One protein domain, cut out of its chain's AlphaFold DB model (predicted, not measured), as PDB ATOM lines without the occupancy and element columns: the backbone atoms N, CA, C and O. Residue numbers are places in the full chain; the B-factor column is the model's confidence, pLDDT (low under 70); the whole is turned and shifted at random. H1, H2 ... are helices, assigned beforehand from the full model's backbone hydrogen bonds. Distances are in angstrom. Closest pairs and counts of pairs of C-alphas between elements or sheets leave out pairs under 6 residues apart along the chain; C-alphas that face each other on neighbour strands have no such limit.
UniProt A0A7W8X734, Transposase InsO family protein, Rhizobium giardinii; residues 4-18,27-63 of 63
ATOM      1  N   PHE A   4     -38.375  10.358 -29.917       94.81
ATOM      2  CA  PHE A   4     -38.733  10.669 -31.301       94.81
ATOM      3  C   PHE A   4     -39.810   9.724 -31.858       94.81
ATOM      4  O   PHE A   4     -40.819  10.195 -32.375       94.81
ATOM      5  N   ASP A   5     -39.668   8.405 -31.662       94.88
ATOM      6  CA  ASP A   5     -40.665   7.424 -32.119       94.88
ATOM      7  C   ASP A   5     -42.037   7.682 -31.492       94.88
ATOM      8  O   ASP A   5     -43.075   7.479 -32.125       94.88
ATOM      9  N   ARG A   6     -42.048   8.104 -30.218       95.94
ATOM     10  CA  ARG A   6     -43.283   8.417 -29.495       95.94
ATOM     11  C   ARG A   6     -43.974   9.615 -30.131       95.94
ATOM     12  O   ARG A   6     -45.162   9.525 -30.421       95.94
ATOM     13  N   THR A   7     -43.228  10.681 -30.406       96.81
ATOM     14  CA  THR A   7     -43.748  11.873 -31.083       96.81
ATOM     15  C   THR A   7     -44.279  11.545 -32.475       96.81
ATOM     16  O   THR A   7     -45.395  11.952 -32.796       96.81
ATOM     17  N   CYS A   8     -43.541  10.766 -33.274       96.56
ATOM     18  CA  CYS A   8     -43.996  10.321 -34.592       96.56
ATOM     19  C   CYS A   8     -45.326   9.564 -34.495       96.56
ATOM     20  O   CYS A   8     -46.273   9.900 -35.202       96.56
ATOM     21  N   ARG A   9     -45.445   8.618 -33.553       95.31
ATOM     22  CA  ARG A   9     -46.690   7.867 -33.335       95.31
ATOM     23  C   ARG A   9     -47.856   8.771 -32.930       95.31
ATOM     24  O   ARG A   9     -48.945   8.595 -33.464       95.31
ATOM     25  N   THR A  10     -47.642   9.728 -32.024       97.31
ATOM     26  CA  THR A  10     -48.683  10.686 -31.606       97.31
ATOM     27  C   THR A  10     -49.217  11.507 -32.779       97.31
ATOM     28  O   THR A  10     -50.407  11.797 -32.815       97.31
ATOM     29  N   HIS A  11     -48.367  11.836 -33.753       97.19
ATOM     30  CA  HIS A  11     -48.748  12.622 -34.931       97.19
ATOM     31  C   HIS A  11     -49.137  11.761 -36.146       97.19
ATOM     32  O   HIS A  11     -49.341  12.302 -37.228       97.19
ATOM     33  N   GLY A  12     -49.215  10.431 -36.008       96.44
ATOM     34  CA  GLY A  12     -49.515   9.532 -37.130       96.44
ATOM     35  C   GLY A  12     -48.432   9.499 -38.218       96.44
ATOM     36  O   GLY A  12     -48.705   9.104 -39.347       96.44
ATOM     37  N   ILE A  13     -47.205   9.915 -37.894       97.12
ATOM     38  CA  ILE A  13     -46.069   9.936 -38.816       97.12
ATOM     39  C   ILE A  13     -45.367   8.582 -38.763       97.12
ATOM     40  O   ILE A  13     -44.901   8.139 -37.710       97.12
ATOM     41  N   GLU A  14     -45.251   7.927 -39.916       95.31
ATOM     42  CA  GLU A  14     -44.462   6.706 -40.044       95.31
ATOM     43  C   GLU A  14     -42.965   7.037 -39.979       95.31
ATOM     44  O   GLU A  14     -42.415   7.700 -40.861       95.31
ATOM     45  N   HIS A  15     -42.284   6.554 -38.940       93.06
ATOM     46  CA  HIS A  15     -40.838   6.712 -38.815       93.06
ATOM     47  C   HIS A  15     -40.113   5.616 -39.610       93.06
ATOM     48  O   HIS A  15     -40.015   4.471 -39.168       93.06
ATOM     49  N   ARG A  16     -39.602   5.972 -40.795       90.56
ATOM     50  CA  ARG A  16     -38.845   5.067 -41.672       90.56
ATOM     51  C   ARG A  16     -37.344   5.266 -41.499       90.56
ATOM     52  O   ARG A  16     -36.835   6.363 -41.706       90.56
ATOM     53  N   LEU A  17     -36.636   4.183 -41.187       89.44
ATOM     54  CA  LEU A  17     -35.175   4.159 -41.150       89.44
ATOM     55  C   LEU A  17     -34.608   3.666 -42.482       89.44
ATOM     56  O   LEU A  17     -35.180   2.789 -43.136       89.44
ATOM     57  N   THR A  18     -33.455   4.208 -42.871       88.81
ATOM     58  CA  THR A  18     -32.701   3.704 -44.019       88.81
ATOM     59  C   THR A  18     -32.093   2.346 -43.675       88.81
ATOM     60  O   THR A  18     -31.590   2.118 -42.574       88.81
ATOM     61  N   GLY A  27     -30.476   9.460 -51.071       91.56
ATOM     62  CA  GLY A  27     -29.948  10.246 -52.187       91.56
ATOM     63  C   GLY A  27     -30.706  11.547 -52.472       91.56
ATOM     64  O   GLY A  27     -30.125  12.482 -53.023       91.56
ATOM     65  N   GLN A  28     -31.990  11.642 -52.111       90.88
ATOM     66  CA  GLN A  28     -32.764  12.882 -52.256       90.88
ATOM     67  C   GLN A  28     -32.247  13.979 -51.315       90.88
ATOM     68  O   GLN A  28     -31.888  15.059 -51.788       90.88
ATOM     69  N   VAL A  29     -32.123  13.677 -50.019       92.00
ATOM     70  CA  VAL A  29     -31.555  14.597 -49.018       92.00
ATOM     71  C   VAL A  29     -30.107  14.943 -49.359       92.00
ATOM     72  O   VAL A  29     -29.720  16.106 -49.309       92.00
ATOM     73  N   GLU A  30     -29.308  13.968 -49.794       94.44
ATOM     74  CA  GLU A  30     -27.921  14.222 -50.197       94.44
ATOM     75  C   GLU A  30     -27.807  15.130 -51.429       94.44
ATOM     76  O   GLU A  30     -26.903  15.968 -51.497       94.44
ATOM     77  N   ARG A  31     -28.699  14.995 -52.423       94.44
ATOM     78  CA  ARG A  31     -28.750  15.935 -53.557       94.44
ATOM     79  C   ARG A  31     -29.158  17.328 -53.099       94.44
ATOM     80  O   ARG A  31     -28.472  18.278 -53.462       94.44
ATOM     81  N   MET A  32     -30.206  17.439 -52.286       91.56
ATOM     82  CA  MET A  32     -30.667  18.720 -51.748       91.56
ATOM     83  C   MET A  32     -29.546  19.436 -50.984       91.56
ATOM     84  O   MET A  32     -29.210  20.576 -51.303       91.56
ATOM     85  N   ASN A  33     -28.882  18.742 -50.057       91.25
ATOM     86  CA  ASN A  33     -27.779  19.297 -49.272       91.25
ATOM     87  C   ASN A  33     -26.612  19.758 -50.154       91.25
ATOM     88  O   ASN A  33     -25.982  20.779 -49.879       91.25
ATOM     89  N   ARG A  34     -26.328  19.039 -51.247       92.31
ATOM     90  CA  ARG A  34     -25.300  19.432 -52.220       92.31
ATOM     91  C   ARG A  34     -25.667  20.722 -52.948       92.31
ATOM     92  O   ARG A  34     -24.796  21.580 -53.082       92.31
ATOM     93  N   THR A  35     -26.920  20.862 -53.384       89.81
ATOM     94  CA  THR A  35     -27.431  22.080 -54.033       89.81
ATOM     95  C   THR A  35     -27.339  23.272 -53.090       89.81
ATOM     96  O   THR A  35     -26.728  24.277 -53.446       89.81
ATOM     97  N   ILE A  36     -27.843  23.127 -51.859       86.31
ATOM     98  CA  ILE A  36     -27.773  24.177 -50.836       86.31
ATOM     99  C   ILE A  36     -26.314  24.571 -50.610       86.31
ATOM    100  O   ILE A  36     -25.971  25.742 -50.749       86.31
ATOM    101  N   ARG A  37     -25.417  23.611 -50.355       87.00
ATOM    102  CA  ARG A  37     -23.996  23.893 -50.082       87.00
ATOM    103  C   ARG A  37     -23.276  24.567 -51.253       87.00
ATOM    104  O   ARG A  37     -22.378  25.375 -51.029       87.00
ATOM    105  N   ALA A  38     -23.636  24.224 -52.489       86.12
ATOM    106  CA  ALA A  38     -23.087  24.856 -53.684       86.12
ATOM    107  C   ALA A  38     -23.567  26.306 -53.851       86.12
ATOM    108  O   ALA A  38     -22.776  27.155 -54.255       86.12
ATOM    109  N   ALA A  39     -24.827  26.590 -53.510       82.06
ATOM    110  CA  ALA A  39     -25.405  27.930 -53.577       82.06
ATOM    111  C   ALA A  39     -24.980  28.847 -52.412       82.06
ATOM    112  O   ALA A  39     -24.990  30.063 -52.567       82.06
ATOM    113  N   THR A  40     -24.610  28.268 -51.263       79.50
ATOM    114  CA  THR A  40     -24.371  28.974 -49.988       79.50
ATOM    115  C   THR A  40     -22.875  29.012 -49.634       79.50
ATOM    116  O   THR A  40     -22.113  29.851 -50.111       79.50
ATOM    117  N   VAL A  41     -22.435  28.024 -48.853       75.50
ATOM    118  CA  VAL A  41     -21.157  27.893 -48.147       75.50
ATOM    119  C   VAL A  41     -19.948  27.901 -49.077       75.50
ATOM    120  O   VAL A  41     -18.854  28.259 -48.660       75.50
ATOM    121  N   LYS A  42     -20.108  27.492 -50.339       74.00
ATOM    122  CA  LYS A  42     -19.011  27.544 -51.319       74.00
ATOM    123  C   LYS A  42     -18.841  28.906 -51.994       74.00
ATOM    124  O   LYS A  42     -17.822  29.104 -52.648       74.00
ATOM    125  N   ARG A  43     -19.831  29.798 -51.901       75.69
ATOM    126  CA  ARG A  43     -19.886  31.052 -52.667       75.69
ATOM    127  C   ARG A  43     -19.846  32.301 -51.791       75.69
ATOM    128  O   ARG A  43     -19.379  33.331 -52.263       75.69
ATOM    129  N   TYR A  44     -20.286  32.196 -50.540       77.56
ATOM    130  CA  TYR A  44     -20.349  33.310 -49.599       77.56
ATOM    131  C   TYR A  44     -19.584  32.976 -48.317       77.56
ATOM    132  O   TYR A  44     -19.641  31.847 -47.828       77.56
ATOM    133  N   HIS A  45     -18.864  33.964 -47.787       83.44
ATOM    134  CA  HIS A  45     -18.357  33.919 -46.420       83.44
ATOM    135  C   HIS A  45     -19.440  34.451 -45.479       83.44
ATOM    136  O   HIS A  45     -20.136  35.401 -45.831       83.44
ATOM    137  N   TYR A  46     -19.586  33.817 -44.318       85.12
ATOM    138  CA  TYR A  46     -20.523  34.223 -43.277       85.12
ATOM    139  C   TYR A  46     -19.715  34.581 -42.036       85.12
ATOM    140  O   TYR A  46     -18.953  33.746 -41.545       85.12
ATOM    141  N   ASP A  47     -19.906  35.792 -41.528       88.31
ATOM    142  CA  ASP A  47     -19.221  36.285 -40.330       88.31
ATOM    143  C   ASP A  47     -19.907  35.797 -39.045       88.31
ATOM    144  O   ASP A  47     -19.328  35.820 -37.960       88.31
ATOM    145  N   SER A  48     -21.162  35.351 -39.159       90.00
ATOM    146  CA  SER A  48     -21.965  34.853 -38.044       90.00
ATOM    147  C   SER A  48     -22.938  33.758 -38.474       90.00
ATOM    148  O   SER A  48     -23.272  33.592 -39.650       90.00
ATOM    149  N   GLN A  49     -23.424  33.010 -37.486       88.81
ATOM    150  CA  GLN A  49     -24.424  31.970 -37.701       88.81
ATOM    151  C   GLN A  49     -25.801  32.538 -38.084       88.81
ATOM    152  O   GLN A  49     -26.547  31.884 -38.818       88.81
ATOM    153  N   ASP A  50     -26.115  33.761 -37.659       92.19
ATOM    154  CA  ASP A  50     -27.371  34.433 -38.004       92.19
ATOM    155  C   ASP A  50     -27.427  34.745 -39.503       92.19
ATOM    156  O   ASP A  50     -28.410  34.418 -40.164       92.19
ATOM    157  N   GLN A  51     -26.317  35.217 -40.088       89.19
ATOM    158  CA  GLN A  51     -26.221  35.445 -41.536       89.19
ATOM    159  C   GLN A  51     -26.457  34.166 -42.354       89.19
ATOM    160  O   GLN A  51     -27.081  34.208 -43.416       89.19
ATOM    161  N   LEU A  52     -25.968  33.015 -41.875       88.06
ATOM    162  CA  LEU A  52     -26.247  31.733 -42.523       88.06
ATOM    163  C   LEU A  52     -27.734  31.365 -42.398       88.06
ATOM    164  O   LEU A  52     -28.331  30.908 -43.371       88.06
ATOM    165  N   THR A  53     -28.328  31.571 -41.223       90.50
ATOM    166  CA  THR A  53     -29.739  31.255 -40.948       90.50
ATOM    167  C   THR A  53     -30.683  32.068 -41.833       90.50
ATOM    168  O   THR A  53     -31.540  31.481 -42.498       90.50
ATOM    169  N   ASP A  54     -30.482  33.384 -41.920       89.50
ATOM    170  CA  ASP A  54     -31.296  34.282 -42.750       89.50
ATOM    171  C   ASP A  54     -31.222  33.902 -44.231       89.50
ATOM    172  O   ASP A  54     -32.232  33.843 -44.938       89.50
ATOM    173  N   PHE A  55     -30.020  33.572 -44.706       86.00
ATOM    174  CA  PHE A  55     -29.823  33.170 -46.091       86.00
ATOM    175  C   PHE A  55     -30.483  31.818 -46.404       86.00
ATOM    176  O   PHE A  55     -31.092  31.651 -47.463       86.00
ATOM    177  N   LEU A  56     -30.394  30.841 -45.493       88.00
ATOM    178  CA  LEU A  56     -31.088  29.560 -45.651       88.00
ATOM    179  C   LEU A  56     -32.610  29.745 -45.675       88.00
ATOM    180  O   LEU A  56     -33.275  29.124 -46.503       88.00
ATOM    181  N   ALA A  57     -33.155  30.624 -44.829       89.38
ATOM    182  CA  ALA A  57     -34.577  30.960 -44.842       89.38
ATOM    183  C   ALA A  57     -35.000  31.580 -46.185       89.38
ATOM    184  O   ALA A  57     -36.018  31.178 -46.750       89.38
ATOM    185  N   ALA A  58     -34.187  32.482 -46.744       86.44
ATOM    186  CA  ALA A  58     -34.440  33.072 -48.057       86.44
ATOM    187  C   ALA A  58     -34.449  32.025 -49.187       86.44
ATOM    188  O   ALA A  58     -35.307  32.087 -50.065       86.44
ATOM    189  N   ILE A  59     -33.549  31.032 -49.156       82.38
ATOM    190  CA  ILE A  59     -33.560  29.924 -50.131       82.38
ATOM    191  C   ILE A  59     -34.847  29.109 -50.025       82.38
ATOM    192  O   ILE A  59     -35.446  28.781 -51.046       82.38
ATOM    193  N   LEU A  60     -35.257  28.757 -48.806       83.56
ATOM    194  CA  LEU A  60     -36.449  27.940 -48.585       83.56
ATOM    195  C   LEU A  60     -37.738  28.674 -48.977       83.56
ATOM    196  O   LEU A  60     -38.683  28.026 -49.406       83.56
ATOM    197  N   ALA A  61     -37.766  30.003 -48.861       86.44
ATOM    198  CA  ALA A  61     -38.899  30.833 -49.268       86.44
ATOM    199  C   ALA A  61     -38.982  31.081 -50.788       86.44
ATOM    200  O   ALA A  61     -40.024  31.512 -51.275       86.44
ATOM    201  N   ALA A  62     -37.895  30.852 -51.530       72.81
ATOM    202  CA  ALA A  62     -37.817  31.079 -52.974       72.81
ATOM    203  C   ALA A  62     -38.088  29.819 -53.826       72.81
ATOM    204  O   ALA A  62     -38.027  29.903 -55.055       72.81
ATOM    205  N   ALA A  63     -38.336  28.669 -53.189       58.62
ATOM    206  CA  ALA A  63     -38.668  27.387 -53.819       58.62
ATOM    207  C   ALA A  63     -40.184  27.154 -53.860       58.62
ATOM    208  O   ALA A  63     -40.636  26.522 -54.841       58.62
TER     209      ALA A  63
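Overview. This is residues 4 to 18 and 27 to 63 of the 63 residues of the protein "Transposase InsO family protein" of Rhizobium giardinii (UniProt A0A7W8X734). An open, loose arrangement of three helices: the last turns of H2 come near the middle of H3, the rest of H2 sticks out, and the short H1 lies well away toward the other end of the longest axis. A loop joins H2 to H3, and residues 11 to 18 after H1 make a tail that ends at the cut before H2. The printed part has 52 residues with three named helices, in the order H1, H2, H3, and no named strand; its class is all helix. It is extended, with a radius of gyration of the C-alphas of 15.4 A, and elongated, spanning 40 by 24 by 19 A.

Along the chain. H2, residues 27 to 39, is 18.3 A long from first to last C-alpha and begins with C-alpha 27 at (-29.948, 10.246, -52.187). H3, residues 49 to 61, is 18.6 A long and ends with C-alpha 61 at (-38.899, 30.833, -49.268). H1, residues 4 to 10, begins with C-alpha 4 at (-38.733, 10.669, -31.301).

Arrangement. H2 and H3 are near each other but only just short of touching, with their closest C-alphas 8.2 A apart and 5 pairs of C-alphas within 10 A. Residues 27 to 35, which belong to H2, stand free. H1 is apart from H2 and from H3. In H1, H2 and H3 every O i to N i+4 pair is within hydrogen-bond range.

Size, cuts and confidence. The two C-alphas farthest apart, those of Thr 10 and Arg 43, are 41.1 A apart. Residues 19 to 26 are not printed, and C-alphas 18 and 27 are 10.8 A apart across this cut, which falls in the link from H1 to H2. The link from H2 to H3, 9 residues, is short. The mean pLDDT of the printed part is 88.3, and residue 63, the chain's last, is under 70.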